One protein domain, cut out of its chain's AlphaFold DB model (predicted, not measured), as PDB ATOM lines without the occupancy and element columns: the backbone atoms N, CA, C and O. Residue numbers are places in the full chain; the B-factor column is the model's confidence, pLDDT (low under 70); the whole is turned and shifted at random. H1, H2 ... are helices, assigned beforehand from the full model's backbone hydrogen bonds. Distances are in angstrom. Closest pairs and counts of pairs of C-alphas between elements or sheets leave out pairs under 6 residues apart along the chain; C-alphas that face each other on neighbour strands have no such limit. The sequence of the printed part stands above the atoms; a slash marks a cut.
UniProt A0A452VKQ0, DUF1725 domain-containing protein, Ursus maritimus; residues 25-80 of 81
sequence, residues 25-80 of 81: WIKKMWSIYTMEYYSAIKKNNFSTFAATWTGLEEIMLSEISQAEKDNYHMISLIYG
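AT A GLANCE: This is residues 25 to 80 of the 81 residues of the protein "DUF1725 domain-containing protein" of Ursus maritimus (UniProt A0A452VKQ0). A lopsided helical hairpin: H1 and the longer H2 meet at the tight link between them and spread apart from there as a narrow V, with much of H2 reaching beyond H1 as a free arm. The printed part has 56 residues with two named helices, H1 then H2, and no named strand; the class is all helix. It is extended, with a radius of gyration of the C-alphas of 17.1 A, a rod with spans of 57 by 21 by 5 A.

IN THESE COORDINATES: H1, residues 25 to 43, begins at C-alpha 25 (170.324, 146.567, 133.698) and is 26.9 A long from first to last C-alpha. H2, residues 46 to 79, is 49.1 A long and ends at C-alpha 79 (165.657, 123.750, 110.277).

HOW THE PARTS SIT: H1 and H2 form a helical hairpin and run opposite ways at a shallow tilt of 19 degrees. They touch through residues 36 to 40 of H1 and 46 to 49 of H2 alone; the closest C-alphas, those of Ala 40 and Phe 46, are 5.4 A apart. In H1 and H2 every O i to N i+4 pair is within hydrogen-bond range.

THE WHOLE: The two C-alphas farthest apart, those of Lys 42 and Gly 80, are 56.8 A apart. Residues 25 to 32 and 54 to 80 stand free. The printed part has no cut, and pLDDT is under 70 at residue 80 alone.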
ATOM      1  N   TRP A  25     171.129 145.590 134.442       85.75
ATOM      2  CA  TRP A  25     170.324 146.567 133.698       85.75
ATOM      3  C   TRP A  25     168.971 146.809 134.366       85.75
ATOM      4  O   TRP A  25     168.565 147.968 134.470       85.75
ATOM      5  N   ILE A  26     168.320 145.767 134.900       87.38
ATOM      6  CA  ILE A  26     167.050 145.898 135.633       87.38
ATOM      7  C   ILE A  26     167.238 146.817 136.840       87.38
ATOM      8  O   ILE A  26     166.478 147.769 137.024       87.38
ATOM      9  N   LYS A  27     168.286 146.598 137.642       92.00
ATOM     10  CA  LYS A  27     168.605 147.457 138.795       92.00
ATOM     11  C   LYS A  27     168.860 148.903 138.384       92.00
ATOM     12  O   LYS A  27     168.390 149.826 139.050       92.00
ATOM     13  N   LYS A  28     169.588 149.115 137.284       91.56
ATOM     14  CA  LYS A  28     169.863 150.457 136.762       91.56
ATOM     15  C   LYS A  28     168.579 151.164 136.322       91.56
ATOM     16  O   LYS A  28     168.382 152.319 136.694       91.56
ATOM     17  N   MET A  29     167.695 150.473 135.603       90.81
ATOM     18  CA  MET A  29     166.393 151.010 135.195       90.81
ATOM     19  C   MET A  29     165.524 151.365 136.402       90.81
ATOM     20  O   MET A  29     165.014 152.481 136.472       90.81
ATOM     21  N   TRP A  30     165.440 150.484 137.404       93.56
ATOM     22  CA  TRP A  30     164.719 150.759 138.653       93.56
ATOM     23  C   TRP A  30     165.245 151.989 139.395       93.56
ATOM     24  O   TRP A  30     164.460 152.787 139.918       93.56
ATOM     25  N   SER A  31     166.566 152.177 139.432       95.31
ATOM     26  CA  SER A  31     167.172 153.356 140.054       95.31
ATOM     27  C   SER A  31     166.788 154.649 139.332       95.31
ATOM     28  O   SER A  31     166.529 155.653 139.997       95.31
ATOM     29  N   ILE A  32     166.749 154.640 137.997       94.19
ATOM     30  CA  ILE A  32     166.347 155.802 137.190       94.19
ATOM     31  C   ILE A  32     164.857 156.084 137.393       94.19
ATOM     32  O   ILE A  32     164.501 157.208 137.740       94.19
ATOM     33  N   TYR A  33     164.011 155.054 137.285       93.69
ATOM     34  CA  TYR A  33     162.567 155.145 137.512       93.69
ATOM     35  C   TYR A  33     162.243 155.802 138.850       93.69
ATOM     36  O   TYR A  33     161.500 156.779 138.913       93.69
ATOM     37  N   THR A  34     162.865 155.316 139.924       95.50
ATOM     38  CA  THR A  34     162.629 155.827 141.278       95.50
ATOM     39  C   THR A  34     163.043 157.298 141.397       95.50
ATOM     40  O   THR A  34     162.312 158.111 141.965       95.50
ATOM     41  N   MET A  35     164.194 157.670 140.829       94.81
ATOM     42  CA  MET A  35     164.701 159.045 140.850       94.81
ATOM     43  C   MET A  35     163.795 160.015 140.075       94.81
ATOM     44  O   MET A  35     163.494 161.118 140.550       94.81
ATOM     45  N   GLU A  36     163.345 159.614 138.889       94.50
ATOM     46  CA  GLU A  36     162.440 160.411 138.064       94.50
ATOM     47  C   GLU A  36     161.048 160.515 138.682       94.50
ATOM     48  O   GLU A  36     160.470 161.601 138.693       94.50
ATOM     49  N   TYR A  37     160.546 159.434 139.279       94.06
ATOM     50  CA  TYR A  37     159.254 159.406 139.954       94.06
ATOM     51  C   TYR A  37     159.205 160.396 141.122       94.06
ATOM     52  O   TYR A  37     158.313 161.246 141.191       94.06
ATOM     53  N   TYR A  38     160.214 160.383 142.000       95.12
ATOM     54  CA  TYR A  38     160.304 161.368 143.081       95.12
ATOM     55  C   TYR A  38     160.447 162.801 142.558       95.12
ATOM     56  O   TYR A  38     159.875 163.737 143.125       95.12
ATOM     57  N   SER A  39     161.172 162.984 141.456       94.88
ATOM     58  CA  SER A  39     161.294 164.288 140.802       94.88
ATOM     59  C   SER A  39     159.955 164.772 140.235       94.88
ATOM     60  O   SER A  39     159.642 165.961 140.346       94.88
ATOM     61  N   ALA A  40     159.150 163.870 139.672       95.19
ATOM     62  CA  ALA A  40     157.822 164.153 139.144       95.19
ATOM     63  C   ALA A  40     156.835 164.513 140.259       95.19
ATOM     64  O   ALA A  40     156.129 165.510 140.115       95.19
ATOM     65  N   ILE A  41     156.866 163.797 141.395       94.31
ATOM     66  CA  ILE A  41     156.091 164.148 142.597       94.31
ATOM     67  C   ILE A  41     156.436 165.564 143.053       94.31
ATOM     68  O   ILE A  41     155.553 166.402 143.216       94.31
ATOM     69  N   LYS A  42     157.731 165.860 143.217       95.00
ATOM     70  CA  LYS A  42     158.192 167.164 143.717       95.00
ATOM     71  C   LYS A  42     157.791 168.324 142.805       95.00
ATOM     72  O   LYS A  42     157.573 169.431 143.287       95.00
ATOM     73  N   LYS A  43     157.728 168.087 141.493       94.00
ATOM     74  CA  LYS A  43     157.384 169.100 140.484       94.00
ATOM     75  C   LYS A  43     155.908 169.080 140.072       94.00
ATOM     76  O   LYS A  43     155.524 169.905 139.256       94.00
ATOM     77  N   ASN A  44     155.105 168.156 140.608       94.00
ATOM     78  CA  ASN A  44     153.735 167.870 140.168       94.00
ATOM     79  C   ASN A  44     153.609 167.605 138.647       94.00
ATOM     80  O   ASN A  44     152.594 167.910 138.027       94.00
ATOM     81  N   ASN A  45     154.646 167.021 138.037       93.31
ATOM     82  CA  ASN A  45     154.756 166.804 136.589       93.31
ATOM     83  C   ASN A  45     154.525 165.333 136.206       93.31
ATOM     84  O   ASN A  45     155.254 164.764 135.392       93.31
ATOM     85  N   PHE A  46     153.510 164.698 136.796       92.25
ATOM     86  CA  PHE A  46     153.206 163.283 136.550       92.25
ATOM     87  C   PHE A  46     152.852 162.983 135.094       92.25
ATOM     88  O   PHE A  46     153.206 161.924 134.593       92.25
ATOM     89  N   SER A  47     152.201 163.923 134.402       93.44
ATOM     90  CA  SER A  47     151.854 163.772 132.983       93.44
ATOM     91  C   SER A  47     153.102 163.609 132.107       93.44
ATOM     92  O   SER A  47     153.185 162.680 131.308       93.44
ATOM     93  N   THR A  48     154.121 164.449 132.317       92.69
ATOM     94  CA  THR A  48     155.393 164.350 131.588       92.69
ATOM     95  C   THR A  48     156.124 163.052 131.908       92.69
ATOM     96  O   THR A  48     156.652 162.417 131.005       92.69
ATOM     97  N   PHE A  49     156.127 162.639 133.178       92.94
ATOM     98  CA  PHE A  49     156.699 161.356 133.578       92.94
ATOM     99  C   PHE A  49     156.000 160.188 132.871       92.94
ATOM    100  O   PHE A  49     156.667 159.375 132.241       92.94
ATOM    101  N   ALA A  50     154.665 160.146 132.907       93.62
ATOM    102  CA  ALA A  50     153.883 159.096 132.264       93.62
ATOM    103  C   ALA A  50     154.159 159.023 130.755       93.62
ATOM    104  O   ALA A  50     154.446 157.945 130.252       93.62
ATOM    105  N   ALA A  51     154.171 160.161 130.054       94.62
ATOM    106  CA  ALA A  51     154.455 160.196 128.618       94.62
ATOM    107  C   ALA A  51     155.848 159.638 128.272       94.62
ATOM    108  O   ALA A  51     155.980 158.848 127.337       94.62
ATOM    109  N   THR A  52     156.881 160.010 129.036       93.25
ATOM    110  CA  THR A  52     158.242 159.491 128.834       93.25
ATOM    111  C   THR A  52     158.308 157.982 129.066       93.25
ATOM    112  O   THR A  52     158.894 157.268 128.255       93.25
ATOM    113  N   TRP A  53     157.695 157.483 130.143       94.06
ATOM    114  CA  TRP A  53     157.730 156.058 130.477       94.06
ATOM    115  C   TRP A  53     156.902 155.201 129.518       94.06
ATOM    116  O   TRP A  53     157.366 154.131 129.142       94.06
ATOM    117  N   THR A  54     155.768 155.695 129.019       94.31
ATOM    118  CA  THR A  54     155.018 155.021 127.947       94.31
ATOM    119  C   THR A  54     155.849 154.899 126.668       94.31
ATOM    120  O   THR A  54     155.914 153.822 126.086       94.31
ATOM    121  N   GLY A  55     156.556 155.958 126.256       94.81
ATOM    122  CA  GLY A  55     157.443 155.884 125.088       94.81
ATOM    123  C   GLY A  55     158.604 154.899 125.277       94.81
ATOM    124  O   GLY A  55     158.988 154.200 124.341       94.81
ATOM    125  N   LEU A  56     159.148 154.802 126.493       91.81
ATOM    126  CA  LEU A  56     160.174 153.809 126.821       91.81
ATOM    127  C   LEU A  56     159.630 152.375 126.780       91.81
ATOM    128  O   LEU A  56     160.302 151.501 126.235       91.81
ATOM    129  N   GLU A  57     158.431 152.130 127.312       91.75
ATOM    130  CA  GLU A  57     157.769 150.819 127.245       91.75
ATOM    131  C   GLU A  57     157.554 150.369 125.795       91.75
ATOM    132  O   GLU A  57     157.868 149.228 125.455       91.75
ATOM    133  N   GLU A  58     157.100 151.266 124.916       95.06
ATOM    134  CA  GLU A  58     156.924 150.976 123.486       95.06
ATOM    135  C   GLU A  58     158.242 150.587 122.802       95.06
ATOM    136  O   GLU A  58     158.287 149.615 122.043       95.06
ATOM    137  N   ILE A  59     159.333 151.306 123.092       92.94
ATOM    138  CA  ILE A  59     160.662 150.998 122.546       92.94
ATOM    139  C   ILE A  59     161.144 149.636 123.049       92.94
ATOM    140  O   ILE A  59     161.572 148.812 122.242       92.94
ATOM    141  N   MET A  60     161.035 149.367 124.353       88.88
ATOM    142  CA  MET A  60     161.445 148.084 124.933       88.88
ATOM    143  C   MET A  60     160.666 146.910 124.329       88.88
ATOM    144  O   MET A  60     161.258 145.894 123.972       88.88
ATOM    145  N   LEU A  61     159.347 147.050 124.171       91.19
ATOM    146  CA  LEU A  61     158.508 146.030 123.537       91.19
ATOM    147  C   LEU A  61     158.882 145.812 122.069       91.19
ATOM    148  O   LEU A  61     158.902 144.672 121.602       91.19
ATOM    149  N   SER A  62     159.208 146.886 121.348       92.69
ATOM    150  CA  SER A  62     159.692 146.800 119.972       92.69
ATOM    151  C   SER A  62     161.008 146.023 119.892       92.69
ATOM    152  O   SER A  62     161.106 145.090 119.098       92.69
ATOM    153  N   GLU A  63     161.993 146.328 120.744       90.31
ATOM    154  CA  GLU A  63     163.276 145.611 120.771       90.31
ATOM    155  C   GLU A  63     163.110 144.126 121.115       90.31
ATOM    156  O   GLU A  63     163.696 143.279 120.441       90.31
ATOM    157  N   ILE A  64     162.266 143.792 122.099       87.94
ATOM    158  CA  ILE A  64     161.950 142.397 122.445       87.94
ATOM    159  C   ILE A  64     161.312 141.684 121.248       87.94
ATOM    160  O   ILE A  64     161.741 140.589 120.885       87.94
ATOM    161  N   SER A  65     160.336 142.317 120.591       92.50
ATOM    162  CA  SER A  65     159.670 141.738 119.421       92.50
ATOM    163  C   SER A  65     160.626 141.531 118.242       92.50
ATOM    164  O   SER A  65     160.511 140.530 117.532       92.50
ATOM    165  N   GLN A  66     161.576 142.444 118.020       90.44
ATOM    166  CA  GLN A  66     162.611 142.269 116.996       90.44
ATOM    167  C   GLN A  66     163.547 141.113 117.348       90.44
ATOM    168  O   GLN A  66     163.756 140.236 116.517       90.44
ATOM    169  N   ALA A  67     164.025 141.042 118.592       87.88
ATOM    170  CA  ALA A  67     164.879 139.946 119.041       87.88
ATOM    171  C   ALA A  67     164.182 138.578 118.927       87.88
ATOM    172  O   ALA A  67     164.812 137.583 118.566       87.88
ATOM    173  N   GLU A  68     162.879 138.500 119.202       87.94
ATOM    174  CA  GLU A  68     162.090 137.285 118.980       87.94
ATOM    175  C   GLU A  68     162.007 136.927 117.496       87.94
ATOM    176  O   GLU A  68     162.284 135.782 117.137       87.94
ATOM    177  N   LYS A  69     161.671 137.885 116.623       87.38
ATOM    178  CA  LYS A  69     161.626 137.658 115.168       87.38
ATOM    179  C   LYS A  69     162.966 137.172 114.637       87.38
ATOM    180  O   LYS A  69     162.994 136.186 113.905       87.38
ATOM    181  N   ASP A  70     164.059 137.805 115.039       86.62
ATOM    182  CA  ASP A  70     165.411 137.419 114.635       86.62
ATOM    183  C   ASP A  70     165.747 135.992 115.088       86.62
ATOM    184  O   ASP A  70     166.301 135.209 114.313       86.62
ATOM    185  N   ASN A  71     165.340 135.605 116.302       85.94
ATOM    186  CA  ASN A  71     165.477 134.230 116.781       85.94
ATOM    187  C   ASN A  71     164.639 133.243 115.959       85.94
ATOM    188  O   ASN A  71     165.152 132.196 115.565       85.94
ATOM    189  N   TYR A  72     163.378 133.564 115.654       83.38
ATOM    190  CA  TYR A  72     162.536 132.729 114.792       83.38
ATOM    191  C   TYR A  72     163.136 132.572 113.392       83.38
ATOM    192  O   TYR A  72     163.167 131.459 112.867       83.38
ATOM    193  N   HIS A  73     163.654 133.651 112.803       81.31
ATOM    194  CA  HIS A  73     164.345 133.608 111.517       81.31
ATOM    195  C   HIS A  73     165.607 132.741 111.581       81.31
ATOM    196  O   HIS A  73     165.824 131.920 110.693       81.31
ATOM    197  N   MET A  74     166.405 132.851 112.645       84.50
ATOM    198  CA  MET A  74     167.591 132.016 112.841       84.50
ATOM    199  C   MET A  74     167.228 130.531 112.992       84.50
ATOM    200  O   MET A  74     167.855 129.679 112.363       84.50
ATOM    201  N   ILE A  75     166.192 130.213 113.773       85.56
ATOM    202  CA  ILE A  75     165.676 128.846 113.933       85.56
ATOM    203  C   ILE A  75     165.168 128.311 112.586       85.56
ATOM    204  O   ILE A  75     165.531 127.202 112.198       85.56
ATOM    205  N   SER A  76     164.391 129.098 111.839       85.56
ATOM    206  CA  SER A  76     163.889 128.725 110.509       85.56
ATOM    207  C   SER A  76     165.029 128.420 109.527       85.56
ATOM    208  O   SER A  76     164.978 127.401 108.841       85.56
ATOM    209  N   LEU A  77     166.108 129.215 109.529       84.88
ATOM    210  CA  LEU A  77     167.294 128.982 108.691       84.88
ATOM    211  C   LEU A  77     168.040 127.682 109.033       84.88
ATOM    212  O   LEU A  77     168.588 127.047 108.135       84.88
ATOM    213  N   ILE A  78     168.072 127.278 110.308       87.62
ATOM    214  CA  ILE A  78     168.720 126.030 110.746       87.62
ATOM    215  C   ILE A  78     167.882 124.808 110.355       87.62
ATOM    216  O   ILE A  78     168.437 123.801 109.917       87.62
ATOM    217  N   TYR A  79     166.557 124.882 110.519       86.31
ATOM    218  CA  TYR A  79     165.657 123.750 110.277       86.31
ATOM    219  C   TYR A  79     165.116 123.669 108.843       86.31
ATOM    220  O   TYR A  79     164.559 122.636 108.480       86.31
ATOM    221  N   GLY A  80     165.318 124.704 108.022       65.50
ATOM    222  CA  GLY A  80     164.984 124.692 106.599       65.50
ATOM    223  C   GLY A  80     163.491 124.506 106.333       65.50
ATOM    224  O   GLY A  80     163.113 123.614 105.574       65.50
TER     225      GLY A  80